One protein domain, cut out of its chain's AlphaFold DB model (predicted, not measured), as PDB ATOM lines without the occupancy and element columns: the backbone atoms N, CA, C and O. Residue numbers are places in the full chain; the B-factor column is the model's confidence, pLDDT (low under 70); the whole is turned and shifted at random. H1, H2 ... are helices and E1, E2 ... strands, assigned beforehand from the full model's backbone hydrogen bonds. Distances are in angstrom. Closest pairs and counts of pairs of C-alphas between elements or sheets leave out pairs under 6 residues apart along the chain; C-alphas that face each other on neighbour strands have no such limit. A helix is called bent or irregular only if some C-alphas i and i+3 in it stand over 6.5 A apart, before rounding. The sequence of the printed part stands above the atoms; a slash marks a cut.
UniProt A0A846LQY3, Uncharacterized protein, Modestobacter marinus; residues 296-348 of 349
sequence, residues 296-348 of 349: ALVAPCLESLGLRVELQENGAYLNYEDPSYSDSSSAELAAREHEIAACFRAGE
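AT A GLANCE: This is residues 296 to 348 of the 349 residues of an uncharacterized protein of Modestobacter marinus (UniProt A0A846LQY3). A short helix, H1, is packed between a small two-stranded hairpin, E1 and E2, and the last part of a long helix, H2. The turn of the hairpin makes one end of the long axis and the start of H2 the other, with the link of residues 322 to 329 leading across. The printed part has 53 residues, with two named helices and two named strands in the order H1, E1, E2, H2; the sheet, E1 - E2, is antiparallel and the class is mixed, helices and strands. The outline is elongated, 35 by 20 by 15 A, and only just compact, close to loose, with a radius of gyration of the C-alphas of 11.4 A.

HOW THE PARTS SIT: Start at H1, residues 296 to 304; its closest C-alphas to E1, residues 308 to 311, are those of Ala 299 and Val 309, 6.3 A apart. Next look at E2, residues 318 to 321, the antiparallel neighbour of E1 and its partner in a hairpin: N 310 and O 319 are within hydrogen-bond range at 2.9 A, and N 308 and O 321 at 3.0 A. The closest C-alphas of H1 and E2 are those of Ala 299 and Leu 318, 7.4 A apart. Then find H2, residues 330 to 346, which touches H1 with residues 340 to 346 alone, closest at the C-alphas of Val 298 and Cys 343, 5.5 A. H1 and H2 run opposite ways at a shallow tilt of 31 degrees. E1 and H2 are apart. Every O i to N i+4 pair is within hydrogen-bond range in H2, and 3 of 5 are in H1.

IN THESE COORDINATES: Find C-alpha 296 at (-16.354, -7.412, 45.558); from there H1 runs 13.3 A to C-alpha 304, neither bent nor irregular, but only just: C-alphas 297 and 300 are 6.4 A apart. E1 begins at C-alpha 308, (-23.759, -1.622, 34.846). H2 runs 24.3 A and ends at C-alpha 346, (-7.946, -0.182, 44.523).

THE WHOLE: The two C-alphas farthest apart are those of Asn 314 and Ser 329, 35.0 A. The printed part has no cut; the link from H1 to E1 is tight, and those from E1 to E2 and from E2 to H2 are short. The mean pLDDT of the printed part is 94.2, and no printed residue is under 70.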
ATOM      1  N   ALA A 296     -15.382  -7.938  44.599       94.19
ATOM      2  CA  ALA A 296     -16.354  -7.412  45.558       94.19
ATOM      3  C   ALA A 296     -16.026  -5.975  45.999       94.19
ATOM      4  O   ALA A 296     -16.931  -5.232  46.380       94.19
ATOM      5  N   LEU A 297     -14.754  -5.567  45.917       95.44
ATOM      6  CA  LEU A 297     -14.321  -4.182  46.129       95.44
ATOM      7  C   LEU A 297     -14.454  -3.339  44.855       95.44
ATOM      8  O   LEU A 297     -14.821  -2.166  44.930       95.44
ATOM      9  N   VAL A 298     -14.198  -3.934  43.686       97.25
ATOM     10  CA  VAL A 298     -14.260  -3.231  42.395       97.25
ATOM     11  C   VAL A 298     -15.695  -2.917  41.974       97.25
ATOM     12  O   VAL A 298     -15.959  -1.799  41.531       97.25
ATOM     13  N   ALA A 299     -16.633  -3.858  42.129       97.44
ATOM     14  CA  ALA A 299     -17.997  -3.700  41.622       97.44
ATOM     15  C   ALA A 299     -18.708  -2.428  42.137       97.44
ATOM     16  O   ALA A 299     -19.141  -1.637  41.299       97.44
ATOM     17  N   PRO A 300     -18.746  -2.125  43.455       97.75
ATOM     18  CA  PRO A 300     -19.372  -0.893  43.942       97.75
ATOM     19  C   PRO A 300     -18.684   0.385  43.438       97.75
ATOM     20  O   PRO A 300     -19.335   1.413  43.254       97.75
ATOM     21  N   CYS A 301     -17.366   0.339  43.208       98.06
ATOM     22  CA  CYS A 301     -16.623   1.461  42.637       98.06
ATOM     23  C   CYS A 301     -17.062   1.721  41.190       98.06
ATOM     24  O   CYS A 301     -17.431   2.847  40.860       98.06
ATOM     25  N   LEU A 302     -17.126   0.679  40.357       97.62
ATOM     26  CA  LEU A 302     -17.595   0.781  38.972       97.62
ATOM     27  C   LEU A 302     -19.069   1.216  38.883       97.62
ATOM     28  O   LEU A 302     -19.413   2.075  38.072       97.62
ATOM     29  N   GLU A 303     -19.937   0.705  39.756       97.69
ATOM     30  CA  GLU A 303     -21.333   1.155  39.853       97.69
ATOM     31  C   GLU A 303     -21.432   2.642  40.227       97.69
ATOM     32  O   GLU A 303     -22.269   3.362  39.681       97.69
ATOM     33  N   SER A 304     -20.551   3.141  41.107       97.69
ATOM     34  CA  SER A 304     -20.506   4.565  41.470       97.69
ATOM     35  C   SER A 304     -20.088   5.471  40.308       97.69
ATOM     36  O   SER A 304     -20.489   6.635  40.260       97.69
ATOM     37  N   LEU A 305     -19.343   4.921  39.345       96.75
ATOM     38  CA  LEU A 305     -19.038   5.583  38.081       96.75
ATOM     39  C   LEU A 305     -20.259   5.601  37.143       96.75
ATOM     40  O   LEU A 305     -20.277   6.376  36.192       96.75
ATOM     41  N   GLY A 306     -21.302   4.810  37.403       96.44
ATOM     42  CA  GLY A 306     -22.501   4.696  36.565       96.44
ATOM     43  C   GLY A 306     -22.447   3.550  35.554       96.44
ATOM     44  O   GLY A 306     -23.251   3.526  34.621       96.44
ATOM     45  N   LEU A 307     -21.506   2.616  35.716       97.31
ATOM     46  CA  LEU A 307     -21.430   1.395  34.916       97.31
ATOM     47  C   LEU A 307     -22.468   0.381  35.399       97.31
ATOM     48  O   LEU A 307     -22.777   0.304  36.590       97.31
ATOM     49  N   ARG A 308     -22.987  -0.431  34.479       97.38
ATOM     50  CA  ARG A 308     -23.759  -1.622  34.846       97.38
ATOM     51  C   ARG A 308     -22.780  -2.747  35.117       97.38
ATOM     52  O   ARG A 308     -22.004  -3.069  34.226       97.38
ATOM     53  N   VAL A 309     -22.824  -3.332  36.308       97.69
ATOM     54  CA  VAL A 309     -21.906  -4.401  36.714       97.69
ATOM     55  C   VAL A 309     -22.675  -5.700  36.911       97.69
ATOM     56  O   VAL A 309     -23.735  -5.722  37.532       97.69
ATOM     57  N   GLU A 310     -22.124  -6.791  36.390       96.56
ATOM     58  CA  GLU A 310     -22.625  -8.145  36.589       96.56
ATOM     59  C   GLU A 310     -21.500  -9.021  37.151       96.56
ATOM     60  O   GLU A 310     -20.452  -9.203  36.528       96.56
ATOM     61  N   LEU A 311     -21.718  -9.564  38.349       95.19
ATOM     62  CA  LEU A 311     -20.834 -10.549  38.967       95.19
ATOM     63  C   LEU A 311     -21.360 -11.953  38.659       95.19
ATOM     64  O   LEU A 311     -22.524 -12.246  38.936       95.19
ATOM     65  N   GLN A 312     -20.515 -12.836  38.125       91.25
ATOM     66  CA  GLN A 312     -20.903 -14.234  37.896       91.25
ATOM     67  C   GLN A 312     -21.040 -15.027  39.211       91.25
ATOM     68  O   GLN A 312     -20.559 -14.594  40.263       91.25
ATOM     69  N   GLU A 313     -21.695 -16.198  39.155       82.62
ATOM     70  CA  GLU A 313     -21.954 -17.108  40.288       82.62
ATOM     71  C   GLU A 313     -20.657 -17.643  40.929       82.62
ATOM     72  O   GLU A 313     -20.242 -18.765  40.665       82.62
ATOM     73  N   ASN A 314     -20.007 -16.811  41.749       83.81
ATOM     74  CA  ASN A 314     -18.828 -17.042  42.610       83.81
ATOM     75  C   ASN A 314     -17.988 -15.758  42.784       83.81
ATOM     76  O   ASN A 314     -17.023 -15.776  43.544       83.81
ATOM     77  N   GLY A 315     -18.316 -14.667  42.082       84.12
ATOM     78  CA  GLY A 315     -17.544 -13.423  42.098       84.12
ATOM     79  C   GLY A 315     -16.183 -13.522  41.401       84.12
ATOM     80  O   GLY A 315     -15.418 -12.564  41.448       84.12
ATOM     81  N   ALA A 316     -15.867 -14.646  40.744       85.38
ATOM     82  CA  ALA A 316     -14.585 -14.845  40.066       85.38
ATOM     83  C   ALA A 316     -14.462 -13.994  38.796       85.38
ATOM     84  O   ALA A 316     -13.359 -13.612  38.417       85.38
ATOM     85  N   TYR A 317     -15.596 -13.666  38.174       88.38
ATOM     86  CA  TYR A 317     -15.655 -12.835  36.979       88.38
ATOM     87  C   TYR A 317     -16.578 -11.645  37.203       88.38
ATOM     88  O   TYR A 317     -17.704 -11.793  37.685       88.38
ATOM     89  N   LEU A 318     -16.078 -10.480  36.809       93.25
ATOM     90  CA  LEU A 318     -16.800  -9.224  36.772       93.25
ATOM     91  C   LEU A 318     -16.933  -8.816  35.306       93.25
ATOM     92  O   LEU A 318     -15.932  -8.682  34.606       93.25
ATOM     93  N   ASN A 319     -18.168  -8.623  34.852       94.38
ATOM     94  CA  ASN A 319     -18.471  -7.985  33.576       94.38
ATOM     95  C   ASN A 319     -19.044  -6.589  33.841       94.38
ATOM     96  O   ASN A 319     -19.738  -6.384  34.840       94.38
ATOM     97  N   TYR A 320     -18.771  -5.632  32.959       95.56
ATOM     98  CA  TYR A 320     -19.353  -4.301  33.057       95.56
ATOM     99  C   TYR A 320     -19.671  -3.706  31.685       95.56
ATOM    100  O   TYR A 320     -19.000  -3.981  30.694       95.56
ATOM    101  N   GLU A 321     -20.706  -2.873  31.639       95.75
ATOM    102  CA  GLU A 321     -21.150  -2.148  30.448       95.75
ATOM    103  C   GLU A 321     -21.216  -0.649  30.766       95.75
ATOM    104  O   GLU A 321     -21.807  -0.248  31.776       95.75
ATOM    105  N   ASP A 322     -20.642   0.182  29.889       94.62
ATOM    106  CA  ASP A 322     -20.830   1.632  29.935       94.62
ATOM    107  C   ASP A 322     -22.003   2.043  29.026       94.62
ATOM    108  O   ASP A 322     -21.861   2.045  27.799       94.62
ATOM    109  N   PRO A 323     -23.169   2.419  29.586       92.06
ATOM    110  CA  PRO A 323     -24.328   2.798  28.782       92.06
ATOM    111  C   PRO A 323     -24.131   4.112  28.005       92.06
ATOM    112  O   PRO A 323     -24.961   4.431  27.159       92.06
ATOM    113  N   SER A 324     -23.076   4.885  28.293       89.50
ATOM    114  CA  SER A 324     -22.770   6.172  27.654       89.50
ATOM    115  C   SER A 324     -21.722   6.085  26.537       89.50
ATOM    116  O   SER A 324     -21.323   7.107  25.971       89.50
ATOM    117  N   TYR A 325     -21.286   4.870  26.188       88.25
ATOM    118  CA  TYR A 325     -20.170   4.648  25.269       88.25
ATOM    119  C   TYR A 325     -20.348   5.318  23.892       88.25
ATOM    120  O   TYR A 325     -19.409   5.927  23.385       88.25
ATOM    121  N   SER A 326     -21.542   5.255  23.290       87.88
ATOM    122  CA  SER A 326     -21.778   5.743  21.915       87.88
ATOM    123  C   SER A 326     -21.685   7.257  21.745       87.88
ATOM    124  O   SER A 326     -21.470   7.732  20.632       87.88
ATOM    125  N   ASP A 327     -21.863   8.008  22.830       91.94
ATOM    126  CA  ASP A 327     -22.016   9.464  22.786       91.94
ATOM    127  C   ASP A 327     -20.741  10.190  23.233       91.94
ATOM    128  O   ASP A 327     -20.717  11.423  23.306       91.94
ATOM    129  N   SER A 328     -19.681   9.433  23.519       95.38
ATOM    130  CA  SER A 328     -18.431   9.924  24.087       95.38
ATOM    131  C   SER A 328     -17.346  10.090  23.020       95.38
ATOM    132  O   SER A 328     -17.176   9.268  22.122       95.38
ATOM    133  N   SER A 329     -16.582  11.171  23.132       97.06
ATOM    134  CA  SER A 329     -15.329  11.357  22.401       97.06
ATOM    135  C   SER A 329     -14.243  10.422  22.935       97.06
ATOM    136  O   SER A 329     -14.306   9.955  24.073       97.06
ATOM    137  N   SER A 330     -13.190  10.193  22.153       96.44
ATOM    138  CA  SER A 330     -12.044   9.383  22.577       96.44
ATOM    139  C   SER A 330     -11.368   9.931  23.834       96.44
ATOM    140  O   SER A 330     -10.909   9.146  24.654       96.44
ATOM    141  N   ALA A 331     -11.330  11.253  24.026       96.06
ATOM    142  CA  ALA A 331     -10.767  11.864  25.231       96.06
ATOM    143  C   ALA A 331     -11.643  11.635  26.479       96.06
ATOM    144  O   ALA A 331     -11.117  11.400  27.565       96.06
ATOM    145  N   GLU A 332     -12.971  11.685  26.329       95.69
ATOM    146  CA  GLU A 332     -13.920  11.378  27.410       95.69
ATOM    147  C   GLU A 332     -13.844   9.891  27.787       95.69
ATOM    148  O   GLU A 332     -13.757   9.567  28.971       95.69
ATOM    149  N   LEU A 333     -13.777   8.999  26.792       95.56
ATOM    150  CA  LEU A 333     -13.575   7.566  27.006       95.56
ATOM    151  C   LEU A 333     -12.206   7.259  27.636       95.56
ATOM    152  O   LEU A 333     -12.133   6.438  28.540       95.56
ATOM    153  N   ALA A 334     -11.134   7.953  27.244       94.62
ATOM    154  CA  ALA A 334      -9.821   7.805  27.880       94.62
ATOM    155  C   ALA A 334      -9.862   8.175  29.365       94.62
ATOM    156  O   ALA A 334      -9.421   7.409  30.221       94.62
ATOM    157  N   ALA A 335     -10.442   9.335  29.696       95.25
ATOM    158  CA  ALA A 335     -10.624   9.747  31.086       95.25
ATOM    159  C   ALA A 335     -11.444   8.710  31.871       95.25
ATOM    160  O   ALA A 335     -11.091   8.362  32.999       95.25
ATOM    161  N   ARG A 336     -12.484   8.160  31.238       95.12
ATOM    162  CA  ARG A 336     -13.326   7.104  31.798       95.12
ATOM    163  C   ARG A 336     -12.560   5.808  32.064       95.12
ATOM    164  O   ARG A 336     -12.684   5.248  33.149       95.12
ATOM    165  N   GLU A 337     -11.729   5.354  31.129       94.12
ATOM    166  CA  GLU A 337     -10.871   4.177  31.315       94.12
ATOM    167  C   GLU A 337      -9.876   4.370  32.471       94.12
ATOM    168  O   GLU A 337      -9.631   3.436  33.235       94.12
ATOM    169  N   HIS A 338      -9.347   5.584  32.674       94.62
ATOM    170  CA  HIS A 338      -8.497   5.878  33.834       94.62
ATOM    171  C   HIS A 338      -9.240   5.764  35.171       94.62
ATOM    172  O   HIS A 338      -8.661   5.259  36.141       94.62
ATOM    173  N   GLU A 339     -10.496   6.217  35.238       96.44
ATOM    174  CA  GLU A 339     -11.356   6.061  36.421       96.44
ATOM    175  C   GLU A 339     -11.654   4.581  36.693       96.44
ATOM    176  O   GLU A 339     -11.500   4.115  37.825       96.44
ATOM    177  N   ILE A 340     -11.993   3.820  35.649       95.69
ATOM    178  CA  ILE A 340     -12.230   2.372  35.722       95.69
ATOM    179  C   ILE A 340     -10.989   1.655  36.248       95.69
ATOM    180  O   ILE A 340     -11.058   0.924  37.236       95.69
ATOM    181  N   ALA A 341      -9.825   1.906  35.652       95.12
ATOM    182  CA  ALA A 341      -8.581   1.286  36.082       95.12
ATOM    183  C   ALA A 341      -8.198   1.664  37.522       95.12
ATOM    184  O   ALA A 341      -7.594   0.861  38.232       95.12
ATOM    185  N   ALA A 342      -8.564   2.863  37.993       95.94
ATOM    186  CA  ALA A 342      -8.376   3.243  39.392       95.94
ATOM    187  C   ALA A 342      -9.217   2.381  40.347       95.94
ATOM    188  O   ALA A 342      -8.703   2.001  41.400       95.94
ATOM    189  N   CYS A 343     -10.448   2.015  39.970       97.44
ATOM    190  CA  CYS A 343     -11.246   1.049  40.729       97.44
ATOM    191  C   CYS A 343     -10.552  -0.317  40.805       97.44
ATOM    192  O   CYS A 343     -10.441  -0.879  41.891       97.44
ATOM    193  N   PHE A 344     -10.033  -0.824  39.681       96.25
ATOM    194  CA  PHE A 344      -9.325  -2.108  39.649       96.25
ATOM    195  C   PHE A 344      -8.058  -2.104  40.513       96.25
ATOM    196  O   PHE A 344      -7.875  -3.011  41.320       96.25
ATOM    197  N   ARG A 345      -7.221  -1.060  40.426       95.56
ATOM    198  CA  ARG A 345      -6.026  -0.928  41.283       95.56
ATOM    199  C   ARG A 345      -6.371  -0.845  42.771       95.56
ATOM    200  O   ARG A 345      -5.617  -1.340  43.595       95.56
ATOM    201  N   ALA A 346      -7.498  -0.231  43.131       95.38
ATOM    202  CA  ALA A 346      -7.946  -0.182  44.523       95.38
ATOM    203  C   ALA A 346      -8.406  -1.553  45.061       95.38
ATOM    204  O   ALA A 346      -8.448  -1.735  46.276       95.38
ATOM    205  N   GLY A 347      -8.757  -2.489  44.173       94.06
ATOM    206  CA  GLY A 347      -9.113  -3.868  44.508       94.06
ATOM    207  C   GLY A 347      -7.950  -4.864  44.437       94.06
ATOM    208  O   GLY A 347      -8.173  -6.039  44.722       94.06
ATOM    209  N   GLU A 348      -6.742  -4.440  44.049       93.44
ATOM    210  CA  GLU A 348      -5.538  -5.284  44.055       93.44
ATOM    211  C   GLU A 348      -5.002  -5.404  45.495       93.44
ATOM    212  O   GLU A 348      -4.795  -4.393  46.175       93.44
TER     213      GLU A 348